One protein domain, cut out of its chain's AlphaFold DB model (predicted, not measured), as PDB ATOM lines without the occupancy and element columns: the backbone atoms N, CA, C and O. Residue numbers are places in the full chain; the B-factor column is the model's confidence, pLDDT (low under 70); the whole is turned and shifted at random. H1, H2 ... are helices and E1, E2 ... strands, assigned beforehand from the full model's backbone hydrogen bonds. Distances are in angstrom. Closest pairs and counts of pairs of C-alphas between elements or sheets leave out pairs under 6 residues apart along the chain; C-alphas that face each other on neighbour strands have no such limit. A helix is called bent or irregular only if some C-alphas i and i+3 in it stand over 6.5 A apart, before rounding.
ATOM      1  N   GLN A   3      76.117  35.740  25.804       97.31
ATOM      2  CA  GLN A   3      76.535  35.456  24.436       97.31
ATOM      3  C   GLN A   3      77.815  36.216  24.097       97.31
ATOM      4  O   GLN A   3      78.003  37.352  24.534       97.31
ATOM      5  N   ILE A   4      78.664  35.590  23.291       98.25
ATOM      6  CA  ILE A   4      79.763  36.239  22.582       98.25
ATOM      7  C   ILE A   4      79.420  36.204  21.095       98.25
ATOM      8  O   ILE A   4      79.064  35.149  20.574       98.25
ATOM      9  N   VAL A   5      79.527  37.340  20.412       98.12
ATOM     10  CA  VAL A   5      79.439  37.414  18.949       98.12
ATOM     11  C   VAL A   5      80.822  37.780  18.431       98.12
ATOM     12  O   VAL A   5      81.274  38.913  18.590       98.12
ATOM     13  N   LEU A   6      81.506  36.797  17.854       97.44
ATOM     14  CA  LEU A   6      82.788  36.971  17.188       97.44
ATOM     15  C   LEU A   6      82.549  37.503  15.775       97.44
ATOM     16  O   LEU A   6      81.822  36.882  15.003       97.44
ATOM     17  N   ILE A   7      83.173  38.625  15.434       95.88
ATOM     18  CA  ILE A   7      83.135  39.221  14.098       95.88
ATOM     19  C   ILE A   7      84.561  39.219  13.550       95.88
ATOM     20  O   ILE A   7      85.439  39.826  14.158       95.88
ATOM     21  N   THR A   8      84.796  38.540  12.430       91.75
ATOM     22  CA  THR A   8      86.125  38.417  11.806       91.75
ATOM     23  C   THR A   8      86.003  38.305  10.291       91.75
ATOM     24  O   THR A   8      84.941  37.961   9.778       91.75
ATOM     25  N   ASP A   9      87.065  38.615   9.556       85.75
ATOM     26  CA  ASP A   9      87.148  38.424   8.107       85.75
ATOM     27  C   ASP A   9      88.246  37.439   7.678       85.75
ATOM     28  O   ASP A   9      88.523  37.302   6.485       85.75
ATOM     29  N   GLY A  10      88.862  36.740   8.634       74.75
ATOM     30  CA  GLY A  10      90.018  35.886   8.393       74.75
ATOM     31  C   GLY A  10      90.045  34.623   9.247       74.75
ATOM     32  O   GLY A  10      89.193  34.393  10.103       74.75
ATOM     33  N   CYS A  11      91.047  33.783   8.979       73.00
ATOM     34  CA  CYS A  11      91.311  32.594   9.785       73.00
ATOM     35  C   CYS A  11      92.216  32.938  10.971       73.00
ATOM     36  O   CYS A  11      93.100  33.793  10.852       73.00
ATOM     37  N   SER A  12      92.078  32.211  12.078       75.44
ATOM     38  CA  SER A  12      93.052  32.282  13.163       75.44
ATOM     39  C   SER A  12      94.429  31.837  12.664       75.44
ATOM     40  O   SER A  12      94.573  30.797  12.017       75.44
ATOM     41  N   ASN A  13      95.454  32.636  12.951       72.00
ATOM     42  CA  ASN A  13      96.826  32.375  12.508       72.00
ATOM     43  C   ASN A  13      97.834  32.280  13.662       72.00
ATOM     44  O   ASN A  13      99.008  32.009  13.417       72.00
ATOM     45  N   GLU A  14      97.388  32.466  14.909       76.38
ATOM     46  CA  GLU A  14      98.259  32.508  16.080       76.38
ATOM     47  C   GLU A  14      97.551  32.021  17.356       76.38
ATOM     48  O   GLU A  14      96.390  32.343  17.617       76.38
ATOM     49  N   GLY A  15      98.292  31.290  18.194       81.69
ATOM     50  CA  GLY A  15      97.859  30.879  19.527       81.69
ATOM     51  C   GLY A  15      97.042  29.587  19.565       81.69
ATOM     52  O   GLY A  15      97.141  28.724  18.694       81.69
ATOM     53  N   ILE A  16      96.272  29.418  20.643       86.69
ATOM     54  CA  ILE A  16      95.420  28.241  20.839       86.69
ATOM     55  C   ILE A  16      94.285  28.197  19.806       86.69
ATOM     56  O   ILE A  16      93.834  29.233  19.323       86.69
ATOM     57  N   SER A  17      93.753  27.003  19.542       91.69
ATOM     58  CA  SER A  17      92.615  26.846  18.633       91.69
ATOM     59  C   SER A  17      91.370  27.609  19.133       91.69
ATOM     60  O   SER A  17      90.940  27.392  20.276       91.69
ATOM     61  N   PRO A  18      90.729  28.442  18.289       93.25
ATOM     62  CA  PRO A  18      89.491  29.134  18.650       93.25
ATOM     63  C   PRO A  18      88.313  28.178  18.874       93.25
ATOM     64  O   PRO A  18      87.433  28.471  19.681       93.25
ATOM     65  N   VAL A  19      88.328  26.997  18.252       95.25
ATOM     66  CA  VAL A  19      87.324  25.941  18.468       95.25
ATOM     67  C   VAL A  19      87.387  25.420  19.908       95.25
ATOM     68  O   VAL A  19      86.359  25.253  20.566       95.25
ATOM     69  N   VAL A  20      88.598  25.221  20.442       94.62
ATOM     70  CA  VAL A  20      88.802  24.776  21.832       94.62
ATOM     71  C   VAL A  20      88.325  25.841  22.822       94.62
ATOM     72  O   VAL A  20      87.652  25.508  23.804       94.62
ATOM     73  N   ALA A  21      88.627  27.112  22.544       94.75
ATOM     74  CA  ALA A  21      88.156  28.242  23.339       94.75
ATOM     75  C   ALA A  21      86.618  28.347  23.330       94.75
ATOM     76  O   ALA A  21      86.001  28.494  24.386       94.75
ATOM     77  N   ALA A  22      85.976  28.169  22.172       96.31
ATOM     78  CA  ALA A  22      84.518  28.163  22.060       96.31
ATOM     79  C   ALA A  22      83.873  26.999  22.831       96.31
ATOM     80  O   ALA A  22      82.905  27.203  23.561       96.31
ATOM     81  N   ALA A  23      84.461  25.800  22.780       95.81
ATOM     82  CA  ALA A  23      83.998  24.661  23.576       95.81
ATOM     83  C   ALA A  23      84.067  24.915  25.095       95.81
ATOM     84  O   ALA A  23      83.322  24.308  25.869       95.81
ATOM     85  N   HIS A  24      84.967  25.791  25.554       95.00
ATOM     86  CA  HIS A  24      85.026  26.198  26.961       95.00
ATOM     87  C   HIS A  24      83.869  27.130  27.344       95.00
ATOM     88  O   HIS A  24      83.386  27.042  28.473       95.00
ATOM     89  N   ALA A  25      83.375  27.947  26.410       95.12
ATOM     90  CA  ALA A  25      82.251  28.861  26.626       95.12
ATOM     91  C   ALA A  25      80.952  28.145  26.978       95.12
ATOM     92  O   ALA A  25      80.301  28.508  27.962       95.12
ATOM     93  N   VAL A  26      80.637  27.060  26.271       92.94
ATOM     94  CA  VAL A  26      79.417  26.279  26.520       92.94
ATOM     95  C   VAL A  26      79.373  25.751  27.953       92.94
ATOM     96  O   VAL A  26      78.336  25.827  28.610       92.94
ATOM     97  N   ARG A  27      80.513  25.294  28.491       91.44
ATOM     98  CA  ARG A  27      80.600  24.798  29.878       91.44
ATOM     99  C   ARG A  27      80.362  25.883  30.929       91.44
ATOM    100  O   ARG A  27      80.067  25.555  32.072       91.44
ATOM    101  N   GLN A  28      80.476  27.155  30.553       92.06
ATOM    102  CA  GLN A  28      80.197  28.308  31.412       92.06
ATOM    103  C   GLN A  28      78.819  28.936  31.137       92.06
ATOM    104  O   GLN A  28      78.520  30.018  31.646       92.06
ATOM    105  N   GLY A  29      77.976  28.285  30.325       93.19
ATOM    106  CA  GLY A  29      76.664  28.809  29.941       93.19
ATOM    107  C   GLY A  29      76.744  30.048  29.043       93.19
ATOM    108  O   GLY A  29      75.851  30.898  29.086       93.19
ATOM    109  N   ILE A  30      77.828  30.179  28.272       96.94
ATOM    110  CA  ILE A  30      78.055  31.266  27.316       96.94
ATOM    111  C   ILE A  30      77.975  30.681  25.907       96.94
ATOM    112  O   ILE A  30      78.733  29.775  25.566       96.94
ATOM    113  N   VAL A  31      77.076  31.214  25.083       97.81
ATOM    114  CA  VAL A  31      76.958  30.810  23.674       97.81
ATOM    115  C   VAL A  31      77.884  31.661  22.808       97.81
ATOM    116  O   VAL A  31      77.949  32.874  23.004       97.81
ATOM    117  N   VAL A  32      78.579  31.055  21.843       98.12
ATOM    118  CA  VAL A  32      79.441  31.777  20.891       98.12
ATOM    119  C   VAL A  32      78.841  31.724  19.491       98.12
ATOM    120  O   VAL A  32      78.750  30.666  18.875       98.12
ATOM    121  N   ASN A  33      78.464  32.893  18.988       98.12
ATOM    122  CA  ASN A  33      78.077  33.125  17.605       98.12
ATOM    123  C   ASN A  33      79.265  33.676  16.824       98.12
ATOM    124  O   ASN A  33      80.086  34.402  17.385       98.12
ATOM    125  N   VAL A  34      79.344  33.368  15.532       97.31
ATOM    126  CA  VAL A  34      80.468  33.793  14.692       97.31
ATOM    127  C   VAL A  34      79.972  34.354  13.366       97.31
ATOM    128  O   VAL A  34      79.176  33.727  12.669       97.31
ATOM    129  N   ILE A  35      80.448  35.537  13.003       96.38
ATOM    130  CA  ILE A  35      80.111  36.212  11.756       96.38
ATOM    131  C   ILE A  35      81.397  36.475  10.984       96.38
ATOM    132  O   ILE A  35      82.259  37.229  11.432       96.38
ATOM    133  N   GLY A  36      81.496  35.836   9.822       94.31
ATOM    134  CA  GLY A  36      82.516  36.097   8.818       94.31
ATOM    135  C   GLY A  36      82.102  37.259   7.924       94.31
ATOM    136  O   GLY A  36      81.002  37.217   7.367       94.31
ATOM    137  N   ILE A  37      82.957  38.267   7.755       92.00
ATOM    138  CA  ILE A  37      82.715  39.368   6.814       92.00
ATOM    139  C   ILE A  37      83.509  39.149   5.530       92.00
ATOM    140  O   ILE A  37      84.738  39.091   5.547       92.00
ATOM    141  N   VAL A  38      82.802  39.114   4.405       89.12
ATOM    142  CA  VAL A  38      83.397  39.086   3.065       89.12
ATOM    143  C   VAL A  38      83.323  40.447   2.389       89.12
ATOM    144  O   VAL A  38      82.381  41.215   2.598       89.12
ATOM    145  N   ASP A  39      84.325  40.736   1.564       78.62
ATOM    146  CA  ASP A  39      84.292  41.875   0.654       78.62
ATOM    147  C   ASP A  39      83.390  41.571  -0.547       78.62
ATOM    148  O   ASP A  39      83.235  40.419  -0.960       78.62
ATOM    149  N   ASP A  40      82.785  42.613  -1.121       64.88
ATOM    150  CA  ASP A  40      81.926  42.474  -2.297       64.88
ATOM    151  C   ASP A  40      82.715  41.808  -3.446       64.88
ATOM    152  O   ASP A  40      83.669  42.377  -3.975       64.88
ATOM    153  N   GLY A  41      82.315  40.591  -3.832       56.09
ATOM    154  CA  GLY A  41      82.932  39.836  -4.928       56.09
ATOM    155  C   GLY A  41      84.101  38.924  -4.537       56.09
ATOM    156  O   GLY A  41      84.745  38.377  -5.430       56.09
ATOM    157  N   THR A  42      84.371  38.735  -3.241       62.06
ATOM    158  CA  THR A  42      85.377  37.775  -2.754       62.06
ATOM    159  C   THR A  42      84.718  36.744  -1.845       62.06
ATOM    160  O   THR A  42      84.006  37.110  -0.914       62.06
ATOM    161  N   ASP A  43      84.971  35.457  -2.075       63.19
ATOM    162  CA  ASP A  43      84.522  34.410  -1.158       63.19
ATOM    163  C   ASP A  43      85.481  34.280   0.027       63.19
ATOM    164  O   ASP A  43      86.707  34.322  -0.121       63.19
ATOM    165  N   MET A  44      84.924  34.055   1.219       69.31
ATOM    166  CA  MET A  44      85.720  33.564   2.337       69.31
ATOM    167  C   MET A  44      86.124  32.135   1.989       69.31
ATOM    168  O   MET A  44      85.275  31.244   1.981       69.31
ATOM    169  N   GLY A  45      87.396  31.932   1.639       73.06
ATOM    170  CA  GLY A  45      87.890  30.630   1.190       73.06
ATOM    171  C   GLY A  45      87.475  29.488   2.127       73.06
ATOM    172  O   GLY A  45      87.285  29.698   3.328       73.06
ATOM    173  N   GLU A  46      87.365  28.267   1.593       75.75
ATOM    174  CA  GLU A  46      86.781  27.098   2.281       75.75
ATOM    175  C   GLU A  46      87.304  26.883   3.709       75.75
ATOM    176  O   GLU A  46      86.546  26.542   4.617       75.75
ATOM    177  N   ARG A  47      88.598  27.146   3.933       77.25
ATOM    178  CA  ARG A  47      89.231  27.041   5.253       77.25
ATOM    179  C   ARG A  47      88.640  28.008   6.283       77.25
ATOM    180  O   ARG A  47      88.386  27.588   7.407       77.25
ATOM    181  N   GLY A  48      88.392  29.263   5.909       82.38
ATOM    182  CA  GLY A  48      87.802  30.262   6.806       82.38
ATOM    183  C   GLY A  48      86.326  29.993   7.074       82.38
ATOM    184  O   GLY A  48      85.876  30.078   8.215       82.38
ATOM    185  N   ALA A  49      85.586  29.573   6.044       86.94
ATOM    186  CA  ALA A  49      84.196  29.143   6.193       86.94
ATOM    187  C   ALA A  49      84.063  27.948   7.152       86.94
ATOM    188  O   ALA A  49      83.192  27.953   8.026       86.94
ATOM    189  N   SER A  50      84.952  26.957   7.020       90.12
ATOM    190  CA  SER A  50      84.998  25.795   7.909       90.12
ATOM    191  C   SER A  50      85.337  26.194   9.342       90.12
ATOM    192  O   SER A  50      84.609  25.819  10.257       90.12
ATOM    193  N   GLU A  51      86.385  26.995   9.551       90.38
ATOM    194  CA  GLU A  51      86.805  27.401  10.896       90.38
ATOM    195  C   GLU A  51      85.685  28.154  11.633       90.38
ATOM    196  O   GLU A  51      85.338  27.811  12.762       90.38
ATOM    197  N   ILE A  52      85.046  29.127  10.979       92.44
ATOM    198  CA  ILE A  52      83.943  29.901  11.566       92.44
ATOM    199  C   ILE A  52      82.745  29.009  11.920       92.44
ATOM    200  O   ILE A  52      82.123  29.189  12.975       92.44
ATOM    201  N   ALA A  53      82.431  28.017  11.084       94.31
ATOM    202  CA  ALA A  53      81.389  27.040  11.380       94.31
ATOM    203  C   ALA A  53      81.754  26.129  12.560       94.31
ATOM    204  O   ALA A  53      80.901  25.858  13.410       94.31
ATOM    205  N   GLU A  54      83.004  25.683  12.650       95.44
ATOM    206  CA  GLU A  54      83.486  24.840  13.744       95.44
ATOM    207  C   GLU A  54      83.516  25.585  15.081       95.44
ATOM    208  O   GLU A  54      83.076  25.027  16.087       95.44
ATOM    209  N   ILE A  55      83.953  26.850  15.097       96.31
ATOM    210  CA  ILE A  55      83.933  27.700  16.296       96.31
ATOM    211  C   ILE A  55      82.495  27.853  16.801       96.31
ATOM    212  O   ILE A  55      82.231  27.580  17.971       96.31
ATOM    213  N   ALA A  56      81.556  28.244  15.934       96.19
ATOM    214  CA  ALA A  56      80.158  28.422  16.327       96.19
ATOM    215  C   ALA A  56      79.534  27.114  16.836       96.19
ATOM    216  O   ALA A  56      78.887  27.099  17.883       96.19
ATOM    217  N   LYS A  57      79.785  25.998  16.141       96.69
ATOM    218  CA  LYS A  57      79.305  24.670  16.542       96.69
ATOM    219  C   LYS A  57      79.846  24.264  17.912       96.69
ATOM    220  O   LYS A  57      79.076  23.816  18.759       96.69
ATOM    221  N   ALA A  58      81.148  24.428  18.146       96.62
ATOM    222  CA  ALA A  58      81.770  24.143  19.438       96.62
ATOM    223  C   ALA A  58      81.274  25.091  20.542       96.62
ATOM    224  O   ALA A  58      81.159  24.683  21.695       96.62
ATOM    225  N   GLY A  59      80.945  26.329  20.177       96.44
ATOM    226  CA  GLY A  59      80.369  27.356  21.037       96.44
ATOM    227  C   GLY A  59      78.862  27.256  21.271       96.44
ATOM    228  O   GLY A  59      78.312  28.112  21.963       96.44
ATOM    229  N   GLY A  60      78.186  26.251  20.703       95.31
ATOM    230  CA  GLY A  60      76.737  26.062  20.830       95.31
ATOM    231  C   GLY A  60      75.891  27.149  20.158       95.31
ATOM    232  O   GLY A  60      74.716  27.281  20.490       95.31
ATOM    233  N   GLY A  61      76.481  27.942  19.261       95.94
ATOM    234  CA  GLY A  61      75.827  29.044  18.562       95.94
ATOM    235  C   GLY A  61      75.744  28.825  17.054       95.94
ATOM    236  O   GLY A  61      75.826  27.707  16.544       95.94
ATOM    237  N   MET A  62      75.561  29.923  16.328       96.19
ATOM    238  CA  MET A  62      75.409  29.932  14.875       96.19
ATOM    239  C   MET A  62      76.585  30.615  14.187       96.19
ATOM    240  O   MET A  62      77.202  31.527  14.738       96.19
ATOM    241  N   SER A  63      76.834  30.214  12.940       96.12
ATOM    242  CA  SER A  63      77.745  30.907  12.038       96.12
ATOM    243  C   SER A  63      77.038  31.461  10.801       96.12
ATOM    244  O   SER A  63      76.114  30.843  10.247       96.12
ATOM    245  N   ARG A  64      77.486  32.634  10.348       95.06
ATOM    246  CA  ARG A  64      77.083  33.236   9.070       95.06
ATOM    247  C   ARG A  64      78.257  33.932   8.397       95.06
ATOM    248  O   ARG A  64      79.131  34.460   9.069       95.06
ATOM    249  N   ILE A  65      78.239  33.923   7.070       93.50
ATOM    250  CA  ILE A  65      79.177  34.652   6.218       93.50
ATOM    251  C   ILE A  65      78.349  35.697   5.486       93.50
ATOM    252  O   ILE A  65      77.343  35.339   4.869       93.50
ATOM    253  N   VAL A  66      78.711  36.968   5.612       93.12
ATOM    254  CA  VAL A  66      77.906  38.084   5.107       93.12
ATOM    255  C   VAL A  66      78.781  39.184   4.534       93.12
ATOM    256  O   VAL A  66      79.933  39.344   4.927       93.12
ATOM    257  N   SER A  67      78.219  39.972   3.623       92.69
ATOM    258  CA  SER A  67      78.840  41.232   3.227       92.69
ATOM    259  C   SER A  67      78.680  42.273   4.334       92.69
ATOM    260  O   SER A  67      77.752  42.207   5.147       92.69
ATOM    261  N   SER A  68      79.535  43.296   4.320       91.62
ATOM    262  CA  SER A  68      79.450  44.431   5.248       91.62
ATOM    263  C   SER A  68      78.055  45.072   5.280       91.62
ATOM    264  O   SER A  68      77.598  45.481   6.342       91.62
ATOM    265  N   ARG A  69      77.334  45.101   4.146       91.19
ATOM    266  CA  ARG A  69      75.978  45.680   4.058       91.19
ATOM    267  C   ARG A  69      74.930  44.917   4.873       91.19
ATOM    268  O   ARG A  69      73.986  45.527   5.354       91.19
ATOM    269  N   ALA A  70      75.078  43.600   5.012       93.44
ATOM    270  CA  ALA A  70      74.124  42.745   5.723       93.44
ATOM    271  C   ALA A  70      74.533  42.471   7.182       93.44
ATOM    272  O   ALA A  70      73.859  41.714   7.888       93.44
ATOM    273  N   LEU A  71      75.643  43.058   7.646       95.12
ATOM    274  CA  LEU A  71      76.223  42.765   8.953       95.12
ATOM    275  C   LEU A  71      75.283  43.135  10.106       95.12
ATOM    276  O   LEU A  71      75.027  42.290  10.962       95.12
ATOM    277  N   ALA A  72      74.759  44.363  10.123       95.19
ATOM    278  CA  ALA A  72      73.919  44.862  11.214       95.19
ATOM    279  C   ALA A  72      72.667  43.994  11.425       95.19
ATOM    280  O   ALA A  72      72.421  43.503  12.531       95.19
ATOM    281  N   GLU A  73      71.935  43.715  10.344       95.94
ATOM    282  CA  GLU A  73      70.761  42.838  10.367       95.94
ATOM    283  C   GLU A  73      71.123  41.422  10.839       95.94
ATOM    284  O   GLU A  73      70.435  40.831  11.674       95.94
ATOM    285  N   VAL A 131      75.536  40.541  25.920       97.00
ATOM    286  CA  VAL A 131      76.187  40.285  24.633       97.00
ATOM    287  C   VAL A 131      77.552  40.960  24.618       97.00
ATOM    288  O   VAL A 131      77.643  42.180  24.705       97.00
ATOM    289  N   ALA A 132      78.618  40.174  24.513       97.38
ATOM    290  CA  ALA A 132      79.950  40.697  24.240       97.38
ATOM    291  C   ALA A 132      80.241  40.576  22.742       97.38
ATOM    292  O   ALA A 132      80.251  39.474  22.193       97.38
ATOM    293  N   LEU A 133      80.481  41.702  22.082       97.31
ATOM    294  CA  LEU A 133      81.002  41.725  20.722       97.31
ATOM    295  C   LEU A 133      82.520  41.587  20.795       97.31
ATOM    296  O   LEU A 133      83.176  42.389  21.458       97.31
ATOM    297  N   LEU A 134      83.069  40.570  20.136       96.62
ATOM    298  CA  LEU A 134      84.507  40.365  20.005       96.62
ATOM    299  C   LEU A 134      84.893  40.613  18.549       96.62
ATOM    300  O   LEU A 134      84.542  39.832  17.668       96.62
ATOM    301  N   ILE A 135      85.580  41.723  18.303       94.62
ATOM    302  CA  ILE A 135      85.737  42.285  16.964       94.62
ATOM    303  C   ILE A 135      87.180  42.160  16.502       94.62
ATOM    304  O   ILE A 135      88.101  42.638  17.164       94.62
ATOM    305  N   ASP A 136      87.361  41.556  15.337       91.81
ATOM    306  CA  ASP A 136      88.632  41.547  14.636       91.81
ATOM    307  C   ASP A 136      88.958  42.953  14.113       91.81
ATOM    308  O   ASP A 136      88.141  43.643  13.500       91.81
ATOM    309  N   THR A 137      90.172  43.395  14.393       89.75
ATOM    310  CA  THR A 137      90.733  44.699  14.031       89.75
ATOM    311  C   THR A 137      92.075  44.535  13.327       89.75
ATOM    312  O   THR A 137      92.919  45.435  13.338       89.75
ATOM    313  N   SER A 138      92.284  43.375  12.704       85.81
ATOM    314  CA  SER A 138      93.373  43.136  11.769       85.81
ATOM    315  C   SER A 138      93.310  44.098  10.576       85.81
ATOM    316  O   SER A 138      92.317  44.787  10.326       85.81
ATOM    317  N   ALA A 139      94.408  44.191   9.826       83.56
ATOM    318  CA  ALA A 139      94.526  45.151   8.729       83.56
ATOM    319  C   ALA A 139      93.426  45.004   7.653       83.56
ATOM    320  O   ALA A 139      92.988  46.019   7.102       83.56
ATOM    321  N   SER A 140      92.954  43.781   7.388       82.00
ATOM    322  CA  SER A 140      91.884  43.480   6.423       82.00
ATOM    323  C   SER A 140      90.510  44.002   6.855       82.00
ATOM    324  O   SER A 140      89.686  44.337   6.005       82.00
ATOM    325  N   MET A 141      90.297  44.206   8.159       87.38
ATOM    326  CA  MET A 141      89.043  44.725   8.712       87.38
ATOM    327  C   MET A 141      88.868  46.236   8.543       87.38
ATOM    328  O   MET A 141      87.758  46.745   8.699       87.38
ATOM    329  N   ARG A 142      89.925  46.980   8.187       86.12
ATOM    330  CA  ARG A 142      89.890  48.448   8.037       86.12
ATOM    331  C   ARG A 142      88.710  48.978   7.203       86.12
ATOM    332  O   ARG A 142      88.019  49.863   7.705       86.12
ATOM    333  N   PRO A 143      88.438  48.484   5.979       88.12
ATOM    334  CA  PRO A 143      87.280  48.931   5.202       88.12
ATOM    335  C   PRO A 143      85.929  48.508   5.808       88.12
ATOM    336  O   PRO A 143      84.913  49.138   5.525       88.12
ATOM    337  N   LYS A 144      85.909  47.471   6.655       90.00
ATOM    338  CA  LYS A 144      84.702  46.852   7.231       90.00
ATOM    339  C   LYS A 144      84.278  47.502   8.551       90.00
ATOM    340  O   LYS A 144      83.108  47.431   8.915       90.00
ATOM    341  N   LEU A 145      85.189  48.195   9.243       89.62
ATOM    342  CA  LEU A 145      84.938  48.755  10.577       89.62
ATOM    343  C   LEU A 145      83.756  49.724  10.656       89.62
ATOM    344  O   LEU A 145      83.079  49.742  11.678       89.62
ATOM    345  N   ARG A 146      83.469  50.498   9.602       89.94
ATOM    346  CA  ARG A 146      82.283  51.372   9.604       89.94
ATOM    347  C   ARG A 146      80.988  50.572   9.722       89.94
ATOM    348  O   ARG A 146      80.156  50.889  10.561       89.94
ATOM    349  N   ALA A 147      80.865  49.493   8.951       92.12
ATOM    350  CA  ALA A 147      79.709  48.605   9.035       92.12
ATOM    351  C   ALA A 147      79.639  47.889  10.392       92.12
ATOM    352  O   ALA A 147      78.557  47.675  10.931       92.12
ATOM    353  N   VAL A 148      80.792  47.537  10.971       93.19
ATOM    354  CA  VAL A 148      80.854  46.962  12.322       93.19
ATOM    355  C   VAL A 148      80.367  47.966  13.371       93.19
ATOM    356  O   VAL A 148      79.639  47.588  14.287       93.19
ATOM    357  N   GLU A 149      80.727  49.243  13.245       91.44
ATOM    358  CA  GLU A 149      80.265  50.304  14.144       91.44
ATOM    359  C   GLU A 149      78.757  50.523  14.056       91.44
ATOM    360  O   GLU A 149      78.085  50.574  15.088       91.44
ATOM    361  N   GLU A 150      78.223  50.593  12.837       91.44
ATOM    362  CA  GLU A 150      76.782  50.651  12.591       91.44
ATOM    363  C   GLU A 150      76.083  49.438  13.219       91.44
ATOM    364  O   GLU A 150      75.163  49.607  14.016       91.44
ATOM    365  N   ALA A 151      76.603  48.225  12.999       94.38
ATOM    366  CA  ALA A 151      76.073  47.005  13.604       94.38
ATOM    367  C   ALA A 151      76.086  47.033  15.142       94.38
ATOM    368  O   ALA A 151      75.151  46.533  15.768       94.38
ATOM    369  N   CYS A 152      77.103  47.632  15.773       92.94
ATOM    370  CA  CYS A 152      77.145  47.808  17.228       92.94
ATOM    371  C   CYS A 152      76.025  48.740  17.715       92.94
ATOM    372  O   CYS A 152      75.340  48.427  18.693       92.94
ATOM    373  N   ARG A 153      75.833  49.886  17.047       91.00
ATOM    374  CA  ARG A 153      74.798  50.874  17.405       91.00
ATOM    375  C   ARG A 153      73.400  50.288  17.220       91.00
ATOM    376  O   ARG A 153      72.570  50.379  18.127       91.00
ATOM    377  N   ASP A 154      73.189  49.619  16.098       92.81
ATOM    378  CA  ASP A 154      71.936  48.972  15.737       92.81
ATOM    379  C   ASP A 154      71.610  47.815  16.685       92.81
ATOM    380  O   ASP A 154      70.470  47.686  17.141       92.81
ATOM    381  N   LEU A 155      72.593  46.977  17.032       94.50
ATOM    382  CA  LEU A 155      72.391  45.923  18.023       94.50
ATOM    383  C   LEU A 155      72.006  46.519  19.377       94.50
ATOM    384  O   LEU A 155      71.053  46.043  19.989       94.50
ATOM    385  N   LEU A 156      72.693  47.563  19.847       92.12
ATOM    386  CA  LEU A 156      72.350  48.179  21.126       92.12
ATOM    387  C   LEU A 156      70.931  48.767  21.113       92.12
ATOM    388  O   LEU A 156      70.188  48.584  22.077       92.12
ATOM    389  N   ALA A 157      70.529  49.429  20.025       91.44
ATOM    390  CA  ALA A 157      69.163  49.924  19.853       91.44
ATOM    391  C   ALA A 157      68.134  48.781  19.905       91.44
ATOM    392  O   ALA A 157      67.131  48.882  20.614       91.44
ATOM    393  N   SER A 158      68.414  47.659  19.237       92.62
ATOM    394  CA  SER A 158      67.582  46.451  19.290       92.62
ATOM    395  C   SER A 158      67.500  45.862  20.706       92.62
ATOM    396  O   SER A 158      66.420  45.519  21.187       92.62
ATOM    397  N   LEU A 159      68.624  45.807  21.422       92.75
ATOM    398  CA  LEU A 159      68.701  45.306  22.794       92.75
ATOM    399  C   LEU A 159      67.929  46.180  23.792       92.75
ATOM    400  O   LEU A 159      67.356  45.640  24.739       92.75
ATOM    401  N   ARG A 160      67.891  47.501  23.575       90.81
ATOM    402  CA  ARG A 160      67.105  48.468  24.367       90.81
ATOM    403  C   ARG A 160      65.604  48.333  24.168       90.81
ATOM    404  O   ARG A 160      64.850  48.641  25.081       90.81
ATOM    405  N   ALA A 161      65.178  47.912  22.980       91.31
ATOM    406  CA  ALA A 161      63.765  47.704  22.690       91.31
ATOM    407  C   ALA A 161      63.186  46.499  23.451       91.31
ATOM    408  O   ALA A 161      61.965  46.393  23.567       91.31
ATOM    409  N   ARG A 162      64.046  45.611  23.975       93.25
ATOM    410  CA  ARG A 162      63.615  44.470  24.784       93.25
ATOM    411  C   ARG A 162      63.068  44.923  26.136       93.25
ATOM    412  O   ARG A 162      63.641  45.797  26.779       93.25
ATOM    413  N   LYS A 163      62.014  44.262  26.619       93.00
ATOM    414  CA  LYS A 163      61.455  44.503  27.967       93.00
ATOM    415  C   LYS A 163      62.425  44.130  29.094       93.00
ATOM    416  O   LYS A 163      62.388  44.731  30.164       93.00
ATOM    417  N   GLY A 164      63.233  43.093  28.883       92.25
ATOM    418  CA  GLY A 164      64.218  42.610  29.847       92.25
ATOM    419  C   GLY A 164      65.477  43.470  29.927       92.25
ATOM    420  O   GLY A 164      65.758  44.295  29.065       92.25
ATOM    421  N   THR A 165      66.307  43.224  30.944       92.69
ATOM    422  CA  THR A 165      67.610  43.899  31.054       92.69
ATOM    423  C   THR A 165      68.560  43.387  29.970       92.69
ATOM    424  O   THR A 165      68.880  42.192  29.957       92.69
ATOM    425  N   SER A 166      69.055  44.279  29.117       94.50
ATOM    426  CA  SER A 166      70.078  43.963  28.119       94.50
ATOM    427  C   SER A 166      71.314  44.829  28.335       94.50
ATOM    428  O   SER A 166      71.201  46.051  28.421       94.50
ATOM    429  N   GLU A 167      72.488  44.208  28.385       94.62
ATOM    430  CA  GLU A 167      73.777  44.906  28.435       94.62
ATOM    431  C   GLU A 167      74.661  44.407  27.288       94.62
ATOM    432  O   GLU A 167      74.683  43.212  26.969       94.62
ATOM    433  N   MET A 168      75.403  45.323  26.678       94.88
ATOM    434  CA  MET A 168      76.366  45.020  25.628       94.88
ATOM    435  C   MET A 168      77.754  45.488  26.046       94.88
ATOM    436  O   MET A 168      77.894  46.531  26.675       94.88
ATOM    437  N   SER A 169      78.779  44.737  25.669       95.06
ATOM    438  CA  SER A 169      80.175  45.151  25.784       95.06
ATOM    439  C   SER A 169      80.883  44.908  24.458       95.06
ATOM    440  O   SER A 169      80.493  44.022  23.696       95.06
ATOM    441  N   VAL A 170      81.904  45.711  24.165       94.50
ATOM    442  CA  VAL A 170      82.670  45.619  22.923       94.50
ATOM    443  C   VAL A 170      84.139  45.439  23.254       94.50
ATOM    444  O   VAL A 170      84.744  46.285  23.915       94.50
ATOM    445  N   LEU A 171      84.705  44.346  22.764       94.25
ATOM    446  CA  LEU A 171      86.118  44.020  22.817       94.25
ATOM    447  C   LEU A 171      86.661  43.957  21.397       94.25
ATOM    448  O   LEU A 171      85.941  43.606  20.459       94.25
ATOM    449  N   HIS A 172      87.946  44.236  21.250       93.25
ATOM    450  CA  HIS A 172      88.631  44.079  19.982       93.25
ATOM    451  C   HIS A 172      89.905  43.261  20.116       93.25
ATOM    452  O   HIS A 172      90.537  43.240  21.172       93.25
ATOM    453  N   PHE A 173      90.295  42.607  19.032       91.44
ATOM    454  CA  PHE A 173      91.566  41.911  18.906       91.44
ATOM    455  C   PHE A 173      92.131  42.142  17.501       91.44
ATOM    456  O   PHE A 173      91.353  42.322  16.569       91.44
ATOM    457  N   PRO A 174      93.453  42.177  17.312       87.56
ATOM    458  CA  PRO A 174      94.493  42.058  18.334       87.56
ATOM    459  C   PRO A 174      94.537  43.269  19.287       87.56
ATOM    460  O   PRO A 174      94.347  44.411  18.874       87.56
ATOM    461  N   GLY A 175      94.787  43.008  20.574       80.25
ATOM    462  CA  GLY A 175      94.977  44.037  21.605       80.25
ATOM    463  C   GLY A 175      96.453  44.283  21.949       80.25
ATOM    464  O   GLY A 175      97.375  43.884  21.229       80.25
ATOM    465  N   ASN A 176      96.698  44.936  23.083       78.62
ATOM    466  CA  ASN A 176      98.009  45.003  23.738       78.62
ATOM    467  C   ASN A 176      98.442  43.637  24.284       78.62
ATOM    468  O   ASN A 176      99.630  43.333  24.314       78.62
ATOM    469  N   THR A 177      97.464  42.825  24.688       77.88
ATOM    470  CA  THR A 177      97.627  41.410  25.055       77.88
ATOM    471  C   THR A 177      96.897  40.561  24.011       77.88
ATOM    472  O   THR A 177      97.255  40.626  22.839       77.88
ATOM    473  N   GLU A 178      95.844  39.824  24.372       84.31
ATOM    474  CA  GLU A 178      95.051  39.046  23.413       84.31
ATOM    475  C   GLU A 178      93.881  39.841  22.808       84.31
ATOM    476  O   GLU A 178      93.640  39.781  21.606       84.31
ATOM    477  N   ALA A 179      93.164  40.606  23.635       90.06
ATOM    478  CA  ALA A 179      92.021  41.441  23.248       90.06
ATOM    479  C   ALA A 179      91.865  42.608  24.231       90.06
ATOM    480  O   ALA A 179      92.105  42.413  25.417       90.06
ATOM    481  N   ASP A 180      91.428  43.786  23.805       90.75
ATOM    482  CA  ASP A 180      91.219  44.933  24.701       90.75
ATOM    483  C   ASP A 180      89.761  45.408  24.686       90.75
ATOM    484  O   ASP A 180      89.014  45.183  23.732       90.75
ATOM    485  N   LEU A 181      89.340  46.040  25.783       90.38
ATOM    486  CA  LEU A 181      87.980  46.534  25.971       90.38
ATOM    487  C   LEU A 181      87.818  47.908  25.306       90.38
ATOM    488  O   LEU A 181      88.473  48.869  25.701       90.38
ATOM    489  N   LEU A 182      86.908  48.019  24.337       88.56
ATOM    490  CA  LEU A 182      86.502  49.302  23.747       88.56
ATOM    491  C   LEU A 182      85.338  49.933  24.502       88.56
ATOM    492  O   LEU A 182      85.269  51.155  24.657       88.56
ATOM    493  N   ALA A 183      84.406  49.108  24.973       89.06
ATOM    494  CA  ALA A 183      83.282  49.536  25.788       89.06
ATOM    495  C   ALA A 183      82.929  48.472  26.826       89.06
ATOM    496  O   ALA A 183      82.670  47.319  26.475       89.06
ATOM    497  N   ASP A 184      82.901  48.889  28.091       91.44
ATOM    498  CA  ASP A 184      82.382  48.088  29.200       91.44
ATOM    499  C   ASP A 184      80.874  47.830  29.031       91.44
ATOM    500  O   ASP A 184      80.231  48.413  28.152       91.44
ATOM    501  N   TRP A 185      80.323  46.944  29.860       93.69
ATOM    502  CA  TRP A 185      78.901  46.641  29.928       93.69
ATOM    503  C   TRP A 185      78.079  47.914  30.010       93.69
ATOM    504  O   TRP A 185      78.124  48.664  30.983       93.69
ATOM    505  N   THR A 186      77.301  48.144  28.965       90.19
ATOM    506  CA  THR A 186      76.466  49.321  28.861       90.19
ATOM    507  C   THR A 186      75.137  48.979  28.217       90.19
ATOM    508  O   THR A 186      75.031  48.102  27.355       90.19
ATOM    509  N   SER A 187      74.107  49.701  28.637       85.75
ATOM    510  CA  SER A 187      72.840  49.791  27.928       85.75
ATOM    511  C   SER A 187      72.762  51.071  27.097       85.75
ATOM    512  O   SER A 187      71.727  51.291  26.488       85.75
ATOM    513  N   ASP A 188      73.810  51.907  27.049       79.56
ATOM    514  CA  ASP A 188      73.909  53.140  26.253       79.56
ATOM    515  C   ASP A 188      75.296  53.356  25.625       79.56
ATOM    516  O   ASP A 188      76.317  53.327  26.309       79.56
ATOM    517  N   LEU A 189      75.338  53.635  24.322       68.81
ATOM    518  CA  LEU A 189      76.551  54.032  23.597       68.81
ATOM    519  C   LEU A 189      76.663  55.558  23.433       68.81
ATOM    520  O   LEU A 189      77.596  56.039  22.786       68.81
ATOM    521  N   ALA A 190      75.741  56.329  24.017       56.28
ATOM    522  CA  ALA A 190      75.761  57.782  23.983       56.28
ATOM    523  C   ALA A 190      77.086  58.304  24.557       56.28
ATOM    524  O   ALA A 190      77.377  58.091  25.736       56.28
ATOM    525  N   LYS A 191      77.840  59.026  23.711       53.66
ATOM    526  CA  LYS A 191      79.136  59.713  23.938       53.66
ATOM    527  C   LYS A 191      80.398  59.048  23.374       53.66
ATOM    528  O   LYS A 191      81.479  59.599  23.558       53.66
ATOM    529  N   LYS A 192      80.310  57.925  22.657       57.34
ATOM    530  CA  LYS A 192      81.444  57.420  21.859       57.34
ATOM    531  C   LYS A 192      81.144  57.628  20.382       57.34
ATOM    532  O   LYS A 192      80.744  56.695  19.693       57.34
ATOM    533  N   ASP A 193      81.299  58.861  19.904       55.69
ATOM    534  CA  ASP A 193      81.087  59.202  18.484       55.69
ATOM    535  C   ASP A 193      82.075  58.488  17.551       55.69
ATOM    536  O   ASP A 193      81.902  58.489  16.340       55.69
ATOM    537  N   GLU A 194      83.064  57.803  18.125       66.25
ATOM    538  CA  GLU A 194      84.126  57.138  17.399       66.25
ATOM    539  C   GLU A 194      84.636  55.906  18.173       66.25
ATOM    540  O   GLU A 194      85.717  55.920  18.770       66.25
ATOM    541  N   LEU A 195      83.859  54.814  18.197       72.25
ATOM    542  CA  LEU A 195      84.213  53.594  18.951       72.25
ATOM    543  C   LEU A 195      85.578  53.009  18.523       72.25
ATOM    544  O   LEU A 195      86.258  52.368  19.321       72.25
ATOM    545  N   PHE A 196      85.983  53.271  17.275       73.12
ATOM    546  CA  PHE A 196      87.134  52.650  16.618       73.12
ATOM    547  C   PHE A 196      88.236  53.620  16.143       73.12
ATOM    548  O   PHE A 196      89.217  53.178  15.546       73.12
ATOM    549  N   TYR A 197      88.137  54.927  16.407       65.56
ATOM    550  CA  TYR A 197      89.029  55.948  15.812       65.56
ATOM    551  C   TYR A 197      90.498  55.891  16.258       65.56
ATOM    552  O   TYR A 197      91.363  56.480  15.615       65.56
ATOM    553  N   LYS A 198      90.824  55.143  17.320       64.75
ATOM    554  CA  LYS A 198      92.201  54.990  17.834       64.75
ATOM    555  C   LYS A 198      92.712  53.550  17.823       64.75
ATOM    556  O   LYS A 198      93.595  53.201  18.603       64.75
ATOM    557  N   LEU A 199      92.157  52.698  16.962       72.88
ATOM    558  CA  LEU A 199      92.605  51.315  16.862       72.88
ATOM    559  C   LEU A 199      93.963  51.196  16.161       72.88
ATOM    560  O   LEU A 199      94.099  51.471  14.967       72.88
ATOM    561  N   ASN A 200      94.953  50.688  16.894       67.25
ATOM    562  CA  ASN A 200      96.219  50.243  16.323       67.25
ATOM    563  C   ASN A 200      96.031  48.865  15.678       67.25
ATOM    564  O   ASN A 200      96.184  47.837  16.334       67.25
ATOM    565  N   MET A 201      95.700  48.854  14.389       70.00
ATOM    566  CA  MET A 201      95.552  47.618  13.618       70.00
ATOM    567  C   MET A 201      96.904  46.919  13.473       70.00
ATOM    568  O   MET A 201      97.862  47.511  12.971       70.00
ATOM    569  N   LYS A 202      96.974  45.653  13.891       68.19
ATOM    570  CA  LYS A 202      98.158  44.797  13.721       68.19
ATOM    571  C   LYS A 202      97.881  43.717  12.672       68.19
ATOM    572  O   LYS A 202      96.741  43.500  12.269       68.19
ATOM    573  N   GLY A 203      98.939  43.062  12.201       64.69
ATOM    574  CA  GLY A 203      98.858  42.039  11.151       64.69
ATOM    575  C   GLY A 203      98.523  40.620  11.628       64.69
ATOM    576  O   GLY A 203      98.473  39.725  10.791       64.69
ATOM    577  N   THR A 204      98.337  40.386  12.932       76.69
ATOM    578  CA  THR A 204      98.052  39.050  13.492       76.69
ATOM    579  C   THR A 204      96.618  38.938  14.010       76.69
ATOM    580  O   THR A 204      96.026  39.932  14.433       76.69
ATOM    581  N   THR A 205      96.073  37.717  13.992       80.31
ATOM    582  CA  THR A 205      94.673  37.412  14.327       80.31
ATOM    583  C   THR A 205      94.620  36.278  15.369       80.31
ATOM    584  O   THR A 205      94.342  35.115  15.041       80.31
ATOM    585  N   PRO A 206      94.908  36.583  16.652       87.81
ATOM    586  CA  PRO A 206      94.924  35.601  17.737       87.81
ATOM    587  C   PRO A 206      93.501  35.294  18.240       87.81
ATOM    588  O   PRO A 206      93.159  35.552  19.397       87.81
ATOM    589  N   THR A 207      92.649  34.739  17.374       90.56
ATOM    590  CA  THR A 207      91.218  34.504  17.642       90.56
ATOM    591  C   THR A 207      90.973  33.647  18.882       90.56
ATOM    592  O   THR A 207      90.122  33.978  19.706       90.56
ATOM    593  N   GLY A 208      91.711  32.547  19.057       92.38
ATOM    594  CA  GLY A 208      91.532  31.664  20.212       92.38
ATOM    595  C   GLY A 208      91.902  32.316  21.547       92.38
ATOM    596  O   GLY A 208      91.069  32.321  22.462       92.38
ATOM    597  N   PRO A 209      93.101  32.912  21.679       93.06
ATOM    598  CA  PRO A 209      93.465  33.690  22.863       93.06
ATOM    599  C   PRO A 209      92.485  34.841  23.158       93.06
ATOM    600  O   PRO A 209      92.074  35.018  24.309       93.06
ATOM    601  N   ALA A 210      92.043  35.570  22.128       94.25
ATOM    602  CA  ALA A 210      91.062  36.647  22.257       94.25
ATOM    603  C   ALA A 210      89.712  36.138  22.788       94.25
ATOM    604  O   ALA A 210      89.146  36.721  23.719       94.25
ATOM    605  N   LEU A 211      89.227  35.008  22.266       95.25
ATOM    606  CA  LEU A 211      87.981  34.386  22.710       95.25
ATOM    607  C   LEU A 211      88.062  33.921  24.169       95.25
ATOM    608  O   LEU A 211      87.115  34.120  24.926       95.25
ATOM    609  N   MET A 212      89.204  33.379  24.603       94.81
ATOM    610  CA  MET A 212      89.418  33.029  26.012       94.81
ATOM    611  C   MET A 212      89.410  34.250  26.933       94.81
ATOM    612  O   MET A 212      88.897  34.168  28.050       94.81
ATOM    613  N   LYS A 213      89.969  35.381  26.492       94.50
ATOM    614  CA  LYS A 213      89.924  36.623  27.272       94.50
ATOM    615  C   LYS A 213      88.501  37.170  27.370       94.50
ATOM    616  O   LYS A 213      88.057  37.483  28.474       94.50
ATOM    617  N   ALA A 214      87.769  37.206  26.256       95.44
ATOM    618  CA  ALA A 214      86.362  37.606  26.238       95.44
ATOM    619  C   ALA A 214      85.504  36.703  27.138       95.44
ATOM    620  O   ALA A 214      84.679  37.192  27.902       95.44
ATOM    621  N   LEU A 215      85.748  35.391  27.111       94.81
ATOM    622  CA  LEU A 215      85.092  34.425  27.985       94.81
ATOM    623  C   LEU A 215      85.298  34.745  29.470       94.81
ATOM    624  O   LEU A 215      84.311  34.817  30.201       94.81
ATOM    625  N   ARG A 216      86.543  34.970  29.914       94.19
ATOM    626  CA  ARG A 216      86.829  35.331  31.316       94.19
ATOM    627  C   ARG A 216      86.071  36.589  31.732       94.19
ATOM    628  O   ARG A 216      85.353  36.568  32.725       94.19
ATOM    629  N   TYR A 217      86.130  37.624  30.902       94.38
ATOM    630  CA  TYR A 217      85.428  38.884  31.132       94.38
ATOM    631  C   TYR A 217      83.897  38.711  31.251       94.38
ATOM    632  O   TYR A 217      83.260  39.236  32.167       94.38
ATOM    633  N   VAL A 218      83.285  37.913  30.367       94.44
ATOM    634  CA  VAL A 218      81.838  37.617  30.396       94.44
ATOM    635  C   VAL A 218      81.445  36.738  31.592       94.44
ATOM    636  O   VAL A 218      80.340  36.862  32.141       94.44
ATOM    637  N   ALA A 219      82.330  35.838  32.015       90.62
ATOM    638  CA  ALA A 219      82.131  35.015  33.198       90.62
ATOM    639  C   ALA A 219      82.142  35.873  34.473       90.62
ATOM    640  O   ALA A 219      81.171  35.821  35.233       90.62
ATOM    641  N   GLU A 220      83.166  36.718  34.638       87.25
ATOM    642  CA  GLU A 220      83.395  37.602  35.793       87.25
ATOM    643  C   GLU A 220      82.260  38.602  36.017       87.25
ATOM    644  O   GLU A 220      81.801  38.771  37.147       87.25
ATOM    645  N   ALA A 221      81.703  39.177  34.947       74.38
ATOM    646  CA  ALA A 221      80.564  40.091  35.043       74.38
ATOM    647  C   ALA A 221      79.347  39.473  35.763       74.38
ATOM    648  O   ALA A 221      78.493  40.187  36.297       74.38
ATOM    649  N   GLY A 222      79.211  38.141  35.747       58.50
ATOM    650  CA  GLY A 222      78.157  37.420  36.467       58.50
ATOM    651  C   GLY A 222      78.414  37.260  37.967       58.50
ATOM    652  O   GLY A 222      77.453  37.129  38.717       58.50
ATOM    653  N   SER A 223      79.676  37.296  38.395       57.91
ATOM    654  CA  SER A 223      80.094  37.049  39.781       57.91
ATOM    655  C   SER A 223      80.046  38.317  40.639       57.91
ATOM    656  O   SER A 223      79.715  38.255  41.822       57.91
ATOM    657  N   SER A 224      80.270  39.494  40.043       49.25
ATOM    658  CA  SER A 224      80.336  40.776  40.767       49.25
ATOM    659  C   SER A 224      78.997  41.291  41.321       49.25
ATOM    660  O   SER A 224      78.979  42.305  42.008       49.25
TER     661      SER A 224
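What this domain is: This is residues 3 to 73 and 131 to 224 of the 254 residues of the protein "VWA domain-containing protein" of Paenibacillus hemerocallicola (UniProt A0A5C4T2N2). A twisted sheet of six strands makes the middle layer of a three-layered body, with H1, H2 and H5 covering one face and the shorter H3 and long H4 on the other. A long loop, residues 187 to 206, leads round the outside from the edge strand E6 to H5. The printed part has 165 residues, with five named helices and six named strands in the order E1 H1 E2 H2 E3 H3 E4 H4 E5 E6 H5. The sheet runs E3 E2 E1 E4 E5 E6 and is mixed, as is the class, helices and strands. The whole is compact and rounded, with a radius of gyration of the C-alphas of 14.6 A and spans of 40 by 34 by 30 A.

Where its parts are: Strand E1, residues 3 to 8, begins at C-alpha 3 (76.535, 35.456, 24.436). H1 is residues 18 to 27, E2 residues 30 to 38 with 26.0 A from first to last C-alpha, H2 residues 46 to 58 with 18.1 A, and E3 residues 60 to 67 with 23.3 A. H3, residues 68 to 73, is irregular: C-alphas 69 and 72 are 7.5 A apart. E4 is residues 131 to 136, H4 residues 145 to 161 with 24.4 A, E5 residues 166 to 173 with 23.5 A, and E6 residues 180 to 186. H5, residues 207 to 223, measures 24.9 A and ends at C-alpha 223 (80.094, 37.049, 39.781).

How they stand to each other: E1 is parallel to E2 (N 6 to O 33, 2.8 A) and to E4 (N 5 to O 132, 2.9 A). E2 is parallel to E3 (N 36 to O 64, 2.8 A), and E4 to E5 (N 133 to O 169, 2.8 A). E5 and E6 form an antiparallel hairpin, with N 182 and O 170 2.8 A apart. Three strand-helix-strand units, two parallel neighbour strands with a helix between, have right-handed crossovers: E1 H1 E2, E2 H2 E3 and E4 H4 E5. H2 is on the sheet at a height of 7.9 A, over E3 and E2. H1 touches H2, closest at the C-alphas of Val 19 and Ile 55, 4.4 A. H1 also touches H5, closest at the C-alphas of Pro 18 and Gly 208, 3.6 A. On the opposite face H3 touches H4 at a shallow tilt of 9 degrees, the same way; their closest C-alphas, Ala 72 and Ala 151, are 3.9 A apart. Every O i to N i+4 pair is within hydrogen-bond range in H2 and H4, against 4 of 6 in H1, 11 of 13 in H5 and 0 of 2 in H3, where 1 of 3 O i to N i+3 pairs is.

The domain as a whole: The two C-alphas farthest apart, Gly 41 and Ser 224, are 45.8 A apart. Residues 74 to 130 are not printed, and C-alphas 73 and 131 stand 15.5 A apart across that cut. The link E6 to H5 is long. Mean pLDDT of the printed part is 87.0; 19 residues are under 70, among them 40 to 44, 189 to 194 and 222 to 224.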